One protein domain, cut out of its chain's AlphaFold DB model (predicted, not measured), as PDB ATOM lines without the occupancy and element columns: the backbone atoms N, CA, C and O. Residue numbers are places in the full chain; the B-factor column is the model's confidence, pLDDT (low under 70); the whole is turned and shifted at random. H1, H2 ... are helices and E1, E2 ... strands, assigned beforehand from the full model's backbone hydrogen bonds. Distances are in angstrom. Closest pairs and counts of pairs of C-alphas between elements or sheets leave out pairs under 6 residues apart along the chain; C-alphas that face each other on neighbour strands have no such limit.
ATOM      1  N   ALA A   8     121.013  96.551 151.807       90.19
ATOM      2  CA  ALA A   8     121.393  97.460 152.889       90.19
ATOM      3  C   ALA A   8     122.766  97.105 153.439       90.19
ATOM      4  O   ALA A   8     123.050  95.931 153.645       90.19
ATOM      5  N   ILE A   9     123.578  98.117 153.719       90.25
ATOM      6  CA  ILE A   9     124.842  97.993 154.443       90.25
ATOM      7  C   ILE A   9     124.697  98.795 155.730       90.25
ATOM      8  O   ILE A   9     124.485 100.004 155.680       90.25
ATOM      9  N   VAL A  10     124.770  98.122 156.871       89.56
ATOM     10  CA  VAL A  10     124.677  98.713 158.207       89.56
ATOM     11  C   VAL A  10     126.079  98.834 158.781       89.56
ATOM     12  O   VAL A  10     126.812  97.850 158.803       89.56
ATOM     13  N   LEU A  11     126.449 100.017 159.261       87.12
ATOM     14  CA  LEU A  11     127.742 100.216 159.906       87.12
ATOM     15  C   LEU A  11     127.645  99.856 161.391       87.12
ATOM     16  O   LEU A  11     126.785 100.377 162.106       87.12
ATOM     17  N   SER A  12     128.526  98.968 161.853       87.31
ATOM     18  CA  SER A  12     128.630  98.566 163.255       87.31
ATOM     19  C   SER A  12     130.035  98.788 163.807       87.31
ATOM     20  O   SER A  12     131.026  98.265 163.299       87.31
ATOM     21  N   ARG A  13     130.101  99.506 164.933       84.69
ATOM     22  CA  ARG A  13     131.323  99.672 165.739       84.69
ATOM     23  C   ARG A  13     131.646  98.455 166.606       84.69
ATOM     24  O   ARG A  13     132.748  98.358 167.131       84.69
ATOM     25  N   ALA A  14     130.685  97.554 166.773       91.25
ATOM     26  CA  ALA A  14     130.813  96.307 167.513       91.25
ATOM     27  C   ALA A  14     130.650  95.129 166.544       91.25
ATOM     28  O   ALA A  14     129.921  94.181 166.825       91.25
ATOM     29  N   ILE A  15     131.280  95.226 165.364       91.81
ATOM     30  CA  ILE A  15     131.002  94.328 164.240       91.81
ATOM     31  C   ILE A  15     131.130  92.856 164.623       91.81
ATOM     32  O   ILE A  15     130.246  92.076 164.293       91.81
ATOM     33  N   THR A  16     132.167  92.468 165.363       93.06
ATOM     34  CA  THR A  16     132.367  91.072 165.767       93.06
ATOM     35  C   THR A  16     131.217  90.580 166.644       93.06
ATOM     36  O   THR A  16     130.668  89.512 166.384       93.06
ATOM     37  N   GLN A  17     130.803  91.382 167.633       94.56
ATOM     38  CA  GLN A  17     129.680  91.046 168.508       94.56
ATOM     39  C   GLN A  17     128.354  91.013 167.741       94.56
ATOM     40  O   GLN A  17     127.525  90.141 167.985       94.56
ATOM     41  N   ASP A  18     128.138  91.943 166.810       94.12
ATOM     42  CA  ASP A  18     126.916  91.988 166.010       94.12
ATOM     43  C   ASP A  18     126.833  90.841 165.000       94.12
ATOM     44  O   ASP A  18     125.748  90.292 164.812       94.12
ATOM     45  N   ILE A  19     127.955  90.441 164.394       96.00
ATOM     46  CA  ILE A  19     128.038  89.257 163.529       96.00
ATOM     47  C   ILE A  19     127.642  88.014 164.319       96.00
ATOM     48  O   ILE A  19     126.760  87.280 163.881       96.00
ATOM     49  N   GLU A  20     128.247  87.799 165.489       95.69
ATOM     50  CA  GLU A  20     127.950  86.647 166.343       95.69
ATOM     51  C   GLU A  20     126.480  86.648 166.788       95.69
ATOM     52  O   GLU A  20     125.758  85.672 166.586       95.69
ATOM     53  N   ARG A  21     126.001  87.785 167.308       96.75
ATOM     54  CA  ARG A  21     124.625  87.962 167.796       96.75
ATOM     55  C   ARG A  21     123.575  87.725 166.714       96.75
ATOM     56  O   ARG A  21     122.492  87.226 167.016       96.75
ATOM     57  N   LEU A  22     123.852  88.138 165.479       96.19
ATOM     58  CA  LEU A  22     122.899  88.088 164.367       96.19
ATOM     59  C   LEU A  22     123.118  86.894 163.430       96.19
ATOM     60  O   LEU A  22     122.370  86.745 162.460       96.19
ATOM     61  N   GLY A  23     124.115  86.051 163.713       96.19
ATOM     62  CA  GLY A  23     124.475  84.893 162.896       96.19
ATOM     63  C   GLY A  23     124.961  85.272 161.495       96.19
ATOM     64  O   GLY A  23     124.596  84.604 160.530       96.19
ATOM     65  N   GLY A  24     125.702  86.376 161.366       95.12
ATOM     66  CA  GLY A  24     126.241  86.846 160.092       95.12
ATOM     67  C   GLY A  24     127.384  85.973 159.565       95.12
ATOM     68  O   GLY A  24     128.161  85.415 160.334       95.12
ATOM     69  N   GLU A  25     127.514  85.890 158.243       95.19
ATOM     70  CA  GLU A  25     128.615  85.193 157.565       95.19
ATOM     71  C   GLU A  25     129.550  86.216 156.917       95.19
ATOM     72  O   GLU A  25     129.098  87.042 156.121       95.19
ATOM     73  N   ILE A  26     130.845  86.180 157.251       92.00
ATOM     74  CA  ILE A  26     131.843  87.085 156.661       92.00
ATOM     75  C   ILE A  26     131.942  86.825 155.153       92.00
ATOM     76  O   ILE A  26     132.100  85.691 154.709       92.00
ATOM     77  N   VAL A  27     131.880  87.896 154.363       87.88
ATOM     78  CA  VAL A  27     132.010  87.865 152.906       87.88
ATOM     79  C   VAL A  27     133.246  88.645 152.472       87.88
ATOM     80  O   VAL A  27     133.458  89.784 152.873       87.88
ATOM     81  N   HIS A  28     134.050  88.045 151.597       75.44
ATOM     82  CA  HIS A  28     135.315  88.636 151.142       75.44
ATOM     83  C   HIS A  28     135.206  89.356 149.788       75.44
ATOM     84  O   HIS A  28     136.146  90.011 149.343       75.44
ATOM     85  N   TYR A  29     134.046  89.271 149.128       66.81
ATOM     86  CA  TYR A  29     133.898  89.693 147.735       66.81
ATOM     87  C   TYR A  29     133.676  91.193 147.519       66.81
ATOM     88  O   TYR A  29     133.711  91.621 146.376       66.81
ATOM     89  N   PHE A  30     133.531  92.026 148.558       57.31
ATOM     90  CA  PHE A  30     133.490  93.494 148.380       57.31
ATOM     91  C   PHE A  30     134.801  94.082 147.812       57.31
ATOM     92  O   PHE A  30     134.883  95.276 147.545       57.31
ATOM     93  N   THR A  31     135.805  93.233 147.579       50.12
ATOM     94  CA  THR A  31     137.079  93.540 146.922       50.12
ATOM     95  C   THR A  31     137.195  92.971 145.495       50.12
ATOM     96  O   THR A  31     138.192  93.224 144.823       50.12
ATOM     97  N   ALA A  32     136.206  92.204 145.010       46.50
ATOM     98  CA  ALA A  32     136.271  91.476 143.739       46.50
ATOM     99  C   ALA A  32     135.377  92.103 142.652       46.50
ATOM    100  O   ALA A  32     134.214  92.417 142.882       46.50
ATOM    101  N   THR A  33     135.902  92.216 141.430       47.69
ATOM    102  CA  THR A  33     135.290  92.886 140.260       47.69
ATOM    103  C   THR A  33     134.205  92.079 139.523       47.69
ATOM    104  O   THR A  33     133.923  92.356 138.360       47.69
ATOM    105  N   HIS A  34     133.602  91.067 140.150       47.50
ATOM    106  CA  HIS A  34     132.637  90.177 139.486       47.50
ATOM    107  C   HIS A  34     131.183  90.553 139.814       47.50
ATOM    108  O   HIS A  34     130.928  91.242 140.800       47.50
ATOM    109  N   ASP A  35     130.234  90.067 139.002       56.38
ATOM    110  CA  ASP A  35     128.785  90.244 139.176       56.38
ATOM    111  C   ASP A  35     128.300  89.668 140.516       56.38
ATOM    112  O   ASP A  35     127.876  88.514 140.631       56.38
ATOM    113  N   LEU A  36     128.373  90.479 141.569       64.56
ATOM    114  CA  LEU A  36     127.891  90.099 142.884       64.56
ATOM    115  C   LEU A  36     126.384  90.311 142.959       64.56
ATOM    116  O   LEU A  36     125.878  91.431 142.903       64.56
ATOM    117  N   ASP A  37     125.660  89.215 143.175       76.06
ATOM    118  CA  ASP A  37     124.247  89.237 143.546       76.06
ATOM    119  C   ASP A  37     124.094  89.745 144.989       76.06
ATOM    120  O   ASP A  37     123.873  88.994 145.951       76.06
ATOM    121  N   VAL A  38     124.265  91.058 145.147       81.56
ATOM    122  CA  VAL A  38     124.097  91.751 146.426       81.56
ATOM    123  C   VAL A  38     122.633  92.066 146.728       81.56
ATOM    124  O   VAL A  38     122.287  92.371 147.871       81.56
ATOM    125  N   GLY A  39     121.763  91.961 145.724       84.06
ATOM    126  CA  GLY A  39     120.380  92.406 145.782       84.06
ATOM    127  C   GLY A  39     119.521  91.640 146.791       84.06
ATOM    128  O   GLY A  39     119.476  90.408 146.842       84.06
ATOM    129  N   GLY A  40     118.753  92.392 147.572       86.69
ATOM    130  CA  GLY A  40     117.800  91.890 148.557       86.69
ATOM    131  C   GLY A  40     118.428  91.483 149.885       86.69
ATOM    132  O   GLY A  40     117.726  90.932 150.727       86.69
ATOM    133  N   ARG A  41     119.728  91.699 150.087       92.50
ATOM    134  CA  ARG A  41     120.449  91.269 151.291       92.50
ATOM    135  C   ARG A  41     120.729  92.440 152.230       92.50
ATOM    136  O   ARG A  41     120.722  93.600 151.819       92.50
ATOM    137  N   ILE A  42     120.959  92.112 153.496       93.12
ATOM    138  CA  ILE A  42     121.422  93.052 154.516       93.12
ATOM    139  C   ILE A  42     122.825  92.625 154.910       93.12
ATOM    140  O   ILE A  42     123.058  91.450 155.190       93.12
ATOM    141  N   TYR A  43     123.728  93.587 154.926       93.88
ATOM    142  CA  TYR A  43     125.110  93.432 155.322       93.88
ATOM    143  C   TYR A  43     125.363  94.252 156.581       93.88
ATOM    144  O   TYR A  43     124.768  95.318 156.752       93.88
ATOM    145  N   ILE A  44     126.259  93.770 157.432       93.00
ATOM    146  CA  ILE A  44     126.887  94.568 158.483       93.00
ATOM    147  C   ILE A  44     128.348  94.736 158.110       93.00
ATOM    148  O   ILE A  44     128.994  93.770 157.709       93.00
ATOM    149  N   ALA A  45     128.852  95.954 158.231       90.19
ATOM    150  CA  ALA A  45     130.235  96.281 157.955       90.19
ATOM    151  C   ALA A  45     130.817  97.174 159.053       90.19
ATOM    152  O   ALA A  45     130.082  97.855 159.769       90.19
ATOM    153  N   ASN A  46     132.135  97.141 159.209       83.19
ATOM    154  CA  ASN A  46     132.847  98.129 160.007       83.19
ATOM    155  C   ASN A  46     133.043  99.419 159.198       83.19
ATOM    156  O   ASN A  46     132.727  99.484 158.010       83.19
ATOM    157  N   ASP A  47     133.557 100.454 159.858       71.81
ATOM    158  CA  ASP A  47     133.634 101.809 159.299       71.81
ATOM    159  C   ASP A  47     134.515 101.912 158.032       71.81
ATOM    160  O   ASP A  47     134.323 102.827 157.234       71.81
ATOM    161  N   ASP A  48     135.451 100.982 157.825       67.56
ATOM    162  CA  ASP A  48     136.353 100.930 156.664       67.56
ATOM    163  C   ASP A  48     136.008  99.817 155.655       67.56
ATOM    164  O   ASP A  48     136.732  99.624 154.679       67.56
ATOM    165  N   LEU A  49     134.900  99.096 155.874       76.62
ATOM    166  CA  LEU A  49     134.436  97.970 155.057       76.62
ATOM    167  C   LEU A  49     135.453  96.819 154.905       76.62
ATOM    168  O   LEU A  49     135.286  95.972 154.027       76.62
ATOM    169  N   THR A  50     136.491  96.749 155.746       77.06
ATOM    170  CA  THR A  50     137.456  95.633 155.729       77.06
ATOM    171  C   THR A  50     136.844  94.336 156.245       77.06
ATOM    172  O   THR A  50     137.263  93.246 155.853       77.06
ATOM    173  N   ILE A  51     135.821  94.446 157.095       85.44
ATOM    174  CA  ILE A  51     135.010  93.329 157.560       85.44
ATOM    175  C   ILE A  51     133.584  93.600 157.112       85.44
ATOM    176  O   ILE A  51     132.957  94.565 157.545       85.44
ATOM    177  N   VAL A  52     133.060  92.716 156.269       89.94
ATOM    178  CA  VAL A  52     131.660  92.734 155.858       89.94
ATOM    179  C   VAL A  52     131.076  91.356 156.092       89.94
ATOM    180  O   VAL A  52     131.681  90.355 155.722       89.94
ATOM    181  N   ALA A  53     129.892  91.298 156.684       92.94
ATOM    182  CA  ALA A  53     129.142  90.069 156.859       92.94
ATOM    183  C   ALA A  53     127.743  90.200 156.271       92.94
ATOM    184  O   ALA A  53     127.085  91.228 156.430       92.94
ATOM    185  N   VAL A  54     127.274  89.151 155.603       94.75
ATOM    186  CA  VAL A  54     125.885  89.043 155.160       94.75
ATOM    187  C   VAL A  54     125.041  88.462 156.288       94.75
ATOM    188  O   VAL A  54     125.410  87.468 156.909       94.75
ATOM    189  N   LEU A  55     123.896  89.083 156.565       95.06
ATOM    190  CA  LEU A  55     122.959  88.577 157.561       95.06
ATOM    191  C   LEU A  55     122.038  87.507 156.963       95.06
ATOM    192  O   LEU A  55     121.574  87.653 155.823       95.06
ATOM    193  N   PRO A  56     121.700  86.460 157.733       93.12
ATOM    194  CA  PRO A  56     120.812  85.408 157.273       93.12
ATOM    195  C   PRO A  56     119.382  85.935 157.105       93.12
ATOM    196  O   PRO A  56     118.867  86.748 157.886       93.12
ATOM    197  N   GLY A  57     118.692  85.433 156.083       91.31
ATOM    198  CA  GLY A  57     117.280  85.731 155.876       91.31
ATOM    199  C   GLY A  57     116.831  85.690 154.424       91.31
ATOM    200  O   GLY A  57     117.600  85.465 153.490       91.31
ATOM    201  N   LYS A  58     115.527  85.919 154.236       90.31
ATOM    202  CA  LYS A  58     114.923  86.014 152.906       90.31
ATOM    203  C   LYS A  58     115.411  87.275 152.197       90.31
ATOM    204  O   LYS A  58     115.466  88.348 152.800       90.31
ATOM    205  N   LYS A  59     115.683  87.150 150.895       91.38
ATOM    206  CA  LYS A  59     115.985  88.302 150.042       91.38
ATOM    207  C   LYS A  59     114.788  89.252 149.991       91.38
ATOM    208  O   LYS A  59     113.676  88.834 149.672       91.38
ATOM    209  N   GLN A  60     115.031  90.527 150.252       91.06
ATOM    210  CA  GLN A  60     114.034  91.587 150.226       91.06
ATOM    211  C   GLN A  60     113.778  92.042 148.789       91.06
ATOM    212  O   GLN A  60     114.707  92.316 148.037       91.06
ATOM    213  N   ALA A  61     112.508  92.115 148.397       87.00
ATOM    214  CA  ALA A  61     112.126  92.584 147.064       87.00
ATOM    215  C   ALA A  61     111.985  94.116 146.993       87.00
ATOM    216  O   ALA A  61     112.129  94.697 145.922       87.00
ATOM    217  N   HIS A  62     111.719  94.770 148.129       85.75
ATOM    218  CA  HIS A  62     111.396  96.195 148.202       85.75
ATOM    219  C   HIS A  62     112.120  96.885 149.368       85.75
ATOM    220  O   HIS A  62     112.373  96.234 150.385       85.75
ATOM    221  N   PRO A  63     112.401  98.203 149.272       83.25
ATOM    222  CA  PRO A  63     113.045  98.960 150.351       83.25
ATOM    223  C   PRO A  63     112.293  98.896 151.688       83.25
ATOM    224  O   PRO A  63     112.914  98.817 152.741       83.25
ATOM    225  N   SER A  64     110.958  98.845 151.661       85.38
ATOM    226  CA  SER A  64     110.140  98.676 152.870       85.38
ATOM    227  C   SER A  64     110.389  97.340 153.580       85.38
ATOM    228  O   SER A  64     110.365  97.286 154.808       85.38
ATOM    229  N   GLY A  65     110.677  96.270 152.831       89.69
ATOM    230  CA  GLY A  65     111.054  94.971 153.392       89.69
ATOM    231  C   GLY A  65     112.421  95.014 154.075       89.69
ATOM    232  O   GLY A  65     112.579  94.485 155.173       89.69
ATOM    233  N   VAL A  66     113.380  95.726 153.472       88.62
ATOM    234  CA  VAL A  66     114.690  96.000 154.085       88.62
ATOM    235  C   VAL A  66     114.519  96.762 155.400       88.62
ATOM    236  O   VAL A  66     115.035  96.319 156.422       88.62
ATOM    237  N   ALA A  67     113.740  97.847 155.405       88.00
ATOM    238  CA  ALA A  67     113.495  98.642 156.608       88.00
ATOM    239  C   ALA A  67     112.830  97.827 157.728       88.00
ATOM    240  O   ALA A  67     113.303  97.834 158.863       88.00
ATOM    241  N   LYS A  68     111.780  97.059 157.402       90.81
ATOM    242  CA  LYS A  68     111.118  96.163 158.359       90.81
ATOM    243  C   LYS A  68     112.101  95.162 158.963       90.81
ATOM    244  O   LYS A  68     112.114  94.962 160.173       90.81
ATOM    245  N   ARG A  69     112.948  94.557 158.129       93.19
ATOM    246  CA  ARG A  69     113.926  93.576 158.590       93.19
ATOM    247  C   ARG A  69     115.001  94.202 159.480       93.19
ATOM    248  O   ARG A  69     115.396  93.577 160.456       93.19
ATOM    249  N   LEU A  70     115.443  95.425 159.191       91.62
ATOM    250  CA  LEU A  70     116.370  96.153 160.064       91.62
ATOM    251  C   LEU A  70     115.769  96.398 161.458       91.62
ATOM    252  O   LEU A  70     116.469  96.217 162.449       91.62
ATOM    253  N   ILE A  71     114.467  96.698 161.546       91.12
ATOM    254  CA  ILE A  71     113.742  96.805 162.826       91.12
ATOM    255  C   ILE A  71     113.699  95.461 163.561       91.12
ATOM    256  O   ILE A  71     114.017  95.404 164.744       91.12
ATOM    257  N   GLU A  72     113.374  94.367 162.868       93.69
ATOM    258  CA  GLU A  72     113.356  93.020 163.467       93.69
ATOM    259  C   GLU A  72     114.722  92.598 164.038       93.69
ATOM    260  O   GLU A  72     114.779  91.842 165.003       93.69
ATOM    261  N   LEU A  73     115.818  93.079 163.445       92.31
ATOM    262  CA  LEU A  73     117.190  92.780 163.869       92.31
ATOM    263  C   LEU A  73     117.704  93.714 164.985       92.31
ATOM    264  O   LEU A  73     118.821  93.523 165.478       92.31
ATOM    265  N   GLY A  74     116.917  94.726 165.375       91.69
ATOM    266  CA  GLY A  74     117.336  95.774 166.312       91.69
ATOM    267  C   GLY A  74     118.413  96.704 165.742       91.69
ATOM    268  O   GLY A  74     119.232  97.235 166.488       91.69
ATOM    269  N   LEU A  75     118.452  96.857 164.416       90.56
ATOM    270  CA  LEU A  75     119.393  97.710 163.677       90.56
ATOM    271  C   LEU A  75     118.720  98.991 163.160       90.56
ATOM    272  O   LEU A  75     119.286  99.715 162.345       90.56
ATOM    273  N   ASP A  76     117.506  99.290 163.618       87.00
ATOM    274  CA  ASP A  76     116.679 100.392 163.128       87.00
ATOM    275  C   ASP A  76     117.246 101.782 163.399       87.00
ATOM    276  O   ASP A  76     116.851 102.723 162.715       87.00
ATOM    277  N   LYS A  77     118.168 101.894 164.360       84.88
ATOM    278  CA  LYS A  77     118.853 103.138 164.753       84.88
ATOM    279  C   LYS A  77     120.298 103.213 164.267       84.88
ATOM    280  O   LYS A  77     120.962 104.220 164.495       84.88
ATOM    281  N   ALA A  78     120.807 102.143 163.658       80.50
ATOM    282  CA  ALA A  78     122.172 102.115 163.162       80.50
ATOM    283  C   ALA A  78     122.284 102.928 161.866       80.50
ATOM    284  O   ALA A  78     121.384 102.901 161.015       80.50
ATOM    285  N   ALA A  79     123.408 103.626 161.703       75.62
ATOM    286  CA  ALA A  79     123.732 104.264 160.438       75.62
ATOM    287  C   ALA A  79     123.811 103.190 159.345       75.62
ATOM    288  O   ALA A  79     124.462 102.156 159.514       75.62
ATOM    289  N   HIS A  80     123.122 103.411 158.232       75.25
ATOM    290  CA  HIS A  80     123.084 102.441 157.147       75.25
ATOM    291  C   HIS A  80     122.964 103.125 155.789       75.25
ATOM    292  O   HIS A  80     122.513 104.263 155.669       75.25
ATOM    293  N   SER A  81     123.353 102.394 154.753       75.50
ATOM    294  CA  SER A  81     123.156 102.769 153.358       75.50
ATOM    295  C   SER A  81     122.217 101.769 152.698       75.50
ATOM    296  O   SER A  81     122.484 100.570 152.736       75.50
ATOM    297  N   ILE A  82     121.126 102.236 152.085       75.44
ATOM    298  CA  ILE A  82     120.273 101.409 151.221       75.44
ATOM    299  C   ILE A  82     120.698 101.631 149.773       75.44
ATOM    300  O   ILE A  82     120.525 102.717 149.227       75.44
ATOM    301  N   LEU A  83     121.227 100.589 149.148       74.94
ATOM    302  CA  LEU A  83     121.651 100.565 147.757       74.94
ATOM    303  C   LEU A  83     120.507 100.094 146.860       74.94
ATOM    304  O   LEU A  83     119.907  99.037 147.071       74.94
ATOM    305  N   ARG A  84     120.247 100.867 145.813       72.31
ATOM    306  CA  ARG A  84     119.338 100.580 144.706       72.31
ATOM    307  C   ARG A  84     120.129 100.647 143.406       72.31
ATOM    308  O   ARG A  84     120.073 101.625 142.662       72.31
ATOM    309  N   LEU A  85     120.904  99.594 143.166       66.50
ATOM    310  CA  LEU A  85     121.823  99.502 142.025       66.50
ATOM    311  C   LEU A  85     121.115  99.707 140.680       66.50
ATOM    312  O   LEU A  85     121.687 100.248 139.745       66.50
ATOM    313  N   ASP A  86     119.840  99.344 140.616       65.06
ATOM    314  CA  ASP A  86     118.988  99.433 139.436       65.06
ATOM    315  C   ASP A  86     118.683 100.830 138.945       65.06
ATOM    316  O   ASP A  86     118.406 101.041 137.766       65.06
ATOM    317  N   ARG A  87     118.694 101.770 139.877       66.88
ATOM    318  CA  ARG A  87     118.450 103.175 139.593       66.88
ATOM    319  C   ARG A  87     119.727 103.988 139.657       66.88
ATOM    320  O   ARG A  87     119.649 105.200 139.514       66.88
ATOM    321  N   GLY A  88     120.868 103.340 139.924       73.88
ATOM    322  CA  GLY A  88     122.067 104.040 140.354       73.88
ATOM    323  C   GLY A  88     121.732 104.931 141.547       73.88
ATOM    324  O   GLY A  88     121.977 106.124 141.515       73.88
ATOM    325  N   GLU A  89     121.068 104.404 142.572       81.75
ATOM    326  CA  GLU A  89     120.657 105.194 143.732       81.75
ATOM    327  C   GLU A  89     121.203 104.573 145.012       81.75
ATOM    328  O   GLU A  89     121.246 103.357 145.190       81.75
ATOM    329  N   MET A  90     121.570 105.433 145.944       83.12
ATOM    330  CA  MET A  90     121.967 105.072 147.288       83.12
ATOM    331  C   MET A  90     121.309 106.041 148.255       83.12
ATOM    332  O   MET A  90     121.278 107.246 148.028       83.12
ATOM    333  N   ILE A  91     120.753 105.520 149.336       82.19
ATOM    334  CA  ILE A  91     120.180 106.325 150.407       82.19
ATOM    335  C   ILE A  91     121.088 106.150 151.607       82.19
ATOM    336  O   ILE A  91     121.157 105.058 152.163       82.19
ATOM    337  N   LEU A  92     121.777 107.215 151.992       83.19
ATOM    338  CA  LEU A  92     122.537 107.253 153.232       83.19
ATOM    339  C   LEU A  92     121.585 107.670 154.340       83.19
ATOM    340  O   LEU A  92     120.997 108.742 154.231       83.19
ATOM    341  N   SER A  93     121.437 106.869 155.388       84.06
ATOM    342  CA  SER A  93     120.689 107.253 156.581       84.06
ATOM    343  C   SER A  93     121.599 107.253 157.798       84.06
ATOM    344  O   SER A  93     122.170 106.225 158.171       84.06
ATOM    345  N   ARG A  94     121.716 108.419 158.432       79.50
ATOM    346  CA  ARG A  94     122.529 108.581 159.640       79.50
ATOM    347  C   ARG A  94     121.847 108.003 160.875       79.50
ATOM    348  O   ARG A  94     122.502 107.326 161.656       79.50
ATOM    349  N   ASP A  95     120.550 108.261 161.043       80.50
ATOM    350  CA  ASP A  95     119.818 107.923 162.275       80.50
ATOM    351  C   ASP A  95     118.953 106.658 162.105       80.50
ATOM    352  O   ASP A  95     117.969 106.452 162.817       80.50
ATOM    353  N   GLY A  96     119.307 105.810 161.136       81.38
ATOM    354  CA  GLY A  96     118.623 104.551 160.888       81.38
ATOM    355  C   GLY A  96     117.313 104.677 160.103       81.38
ATOM    356  O   GLY A  96     117.010 105.704 159.499       81.38
ATOM    357  N   VAL A  97     116.563 103.579 159.974       80.81
ATOM    358  CA  VAL A  97     115.424 103.485 159.024       80.81
ATOM    359  C   VAL A  97     114.196 104.267 159.481       80.81
ATOM    360  O   VAL A  97     113.289 104.508 158.689       80.81
ATOM    361  N   LEU A  98     114.164 104.655 160.757       74.56
ATOM    362  CA  LEU A  98     113.078 105.426 161.362       74.56
ATOM    363  C   LEU A  98     113.350 106.941 161.350       74.56
ATOM    364  O   LEU A  98     112.442 107.730 161.607       74.56
ATOM    365  N   GLY A  99     114.579 107.366 161.036       68.56
ATOM    366  CA  GLY A  99     114.973 108.772 160.970       68.56
ATOM    367  C   GLY A  99     114.635 109.411 159.623       68.56
ATOM    368  O   GLY A  99     115.470 109.447 158.723       68.56
ATOM    369  N   SER A 100     113.433 109.978 159.469       57.28
ATOM    370  CA  SER A 100     113.029 110.643 158.213       57.28
ATOM    371  C   SER A 100     113.843 111.902 157.879       57.28
ATOM    372  O   SER A 100     113.883 112.317 156.725       57.28
ATOM    373  N   ASN A 101     114.510 112.502 158.870       59.25
ATOM    374  CA  ASN A 101     115.199 113.791 158.735       59.25
ATOM    375  C   ASN A 101     116.711 113.679 158.482       59.25
ATOM    376  O   ASN A 101     117.403 114.694 158.490       59.25
ATOM    377  N   SER A 102     117.245 112.472 158.287       67.75
ATOM    378  CA  SER A 102     118.691 112.259 158.130       67.75
ATOM    379  C   SER A 102     119.063 111.322 156.989       67.75
ATOM    380  O   SER A 102     120.150 110.740 156.975       67.75
ATOM    381  N   CYS A 103     118.165 111.224 156.008       75.88
ATOM    382  CA  CYS A 103     118.413 110.518 154.765       75.88
ATOM    383  C   CYS A 103     118.932 111.478 153.686       75.88
ATOM    384  O   CYS A 103     118.307 112.502 153.411       75.88
ATOM    385  N   VAL A 104     120.027 111.118 153.019       77.69
ATOM    386  CA  VAL A 104     120.470 111.773 151.783       77.69
ATOM    387  C   VAL A 104     120.402 110.767 150.648       77.69
ATOM    388  O   VAL A 104     121.042 109.716 150.689       77.69
ATOM    389  N   LYS A 105     119.612 111.105 149.624       80.75
ATOM    390  CA  LYS A 105     119.609 110.379 148.358       80.75
ATOM    391  C   LYS A 105     120.833 110.799 147.552       80.75
ATOM    392  O   LYS A 105     121.094 111.983 147.349       80.75
ATOM    393  N   VAL A 106     121.555 109.800 147.090       78.50
ATOM    394  CA  VAL A 106     122.807 109.908 146.369       78.50
ATOM    395  C   VAL A 106     122.640 109.141 145.063       78.50
ATOM    396  O   VAL A 106     122.427 107.933 145.068       78.50
ATOM    397  N   GLU A 107     122.692 109.847 143.941       80.31
ATOM    398  CA  GLU A 107     122.656 109.226 142.614       80.31
ATOM    399  C   GLU A 107     124.073 108.784 142.237       80.31
ATOM    400  O   GLU A 107     125.006 109.586 142.280       80.31
ATOM    401  N   LEU A 108     124.234 107.497 141.952       75.38
ATOM    402  CA  LEU A 108     125.413 106.854 141.394       75.38
ATOM    403  C   LEU A 108     125.402 107.123 139.888       75.38
ATOM    404  O   LEU A 108     124.630 106.520 139.140       75.38
TER     405      LEU A 108
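AT A GLANCE: This is residues 8 to 108 of the 310 residues of an uncharacterized protein of Sphingopyxis terrae subsp. ummariensis (UniProt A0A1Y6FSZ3). A strongly twisted six-strand sheet runs through the domain, with helix H1 over its E3 and E2 end and helix H2 over E1; residues 32 to 37 stick out as a loop. The printed part has 101 residues with two named helices and six named strands, E1 H1 E2 E3 H2 E4 E5 E6 along the chain, the mixed sheet running E3 E2 E1 E4 E5 E6. The class is mixed, with under half of the residues in named elements; the whole is compact, radius of gyration of the C-alphas 12.7 A, spanning 30 by 30 by 26 A.

IN THESE COORDINATES: Find C-alpha 8 at (121.393, 97.460, 152.889), where E1, residues 8 to 11, begins. E2 is residues 42 to 45 and E3 residues 52 to 54. E4, residues 80 to 84, is 13.1 A long; E5 is residues 89 to 93; E6, residues 103 to 107, ends at (122.656, 109.226, 142.614). H1 is residues 15 to 22; H2, residues 63 to 72, is 14.4 A long.

HOW THE PARTS SIT: Within hydrogen-bond range, look at N 43 and O 8, 2.8 A, between parallel E2 and E1; N 9 and O 81, 2.9 A, between antiparallel E1 and E4; and N 53 and O 44, 2.8 A, in the hairpin E2 and E3. E4 E5 E6 form a meander, each strand the antiparallel neighbour of the one before, with N 82 and O 91 at 2.8 A and N 106 and O 90 at 2.7 A. E1, H1, E2 make a strand-helix-strand unit, parallel neighbour strands with a helix between, and E3, H2, E4 a split one, with E2 and E1 between its strands; both crossovers are right-handed. H1 is on the sheet at a height of 9.6 A, over E2 and only just over E3, with 3 C-alphas; its closest C-alphas to E2 are Ile 15 and Ala 45, 6.6 A. H2 is on it at 9.3 A, over E1, slantwise at 36 degrees on the local plane; 2 of its C-alphas fall on E2 and 2 on E4, only just short of lying over them. The closest C-alphas of H2 and E1 are Val 66 and Ala 8, 7.0 A. Each O i to N i+4 pair is within hydrogen-bond range in H1 and H2.

THE WHOLE: The farthest C-alphas, His 34 and Asn 101, are 35.1 A apart. The printed part has no cut; the link from H1 to E2 is long, 19 residues. Look for pLDDT under 70 at residues 29 to 36, 48, 85 to 87 and 99 to 102.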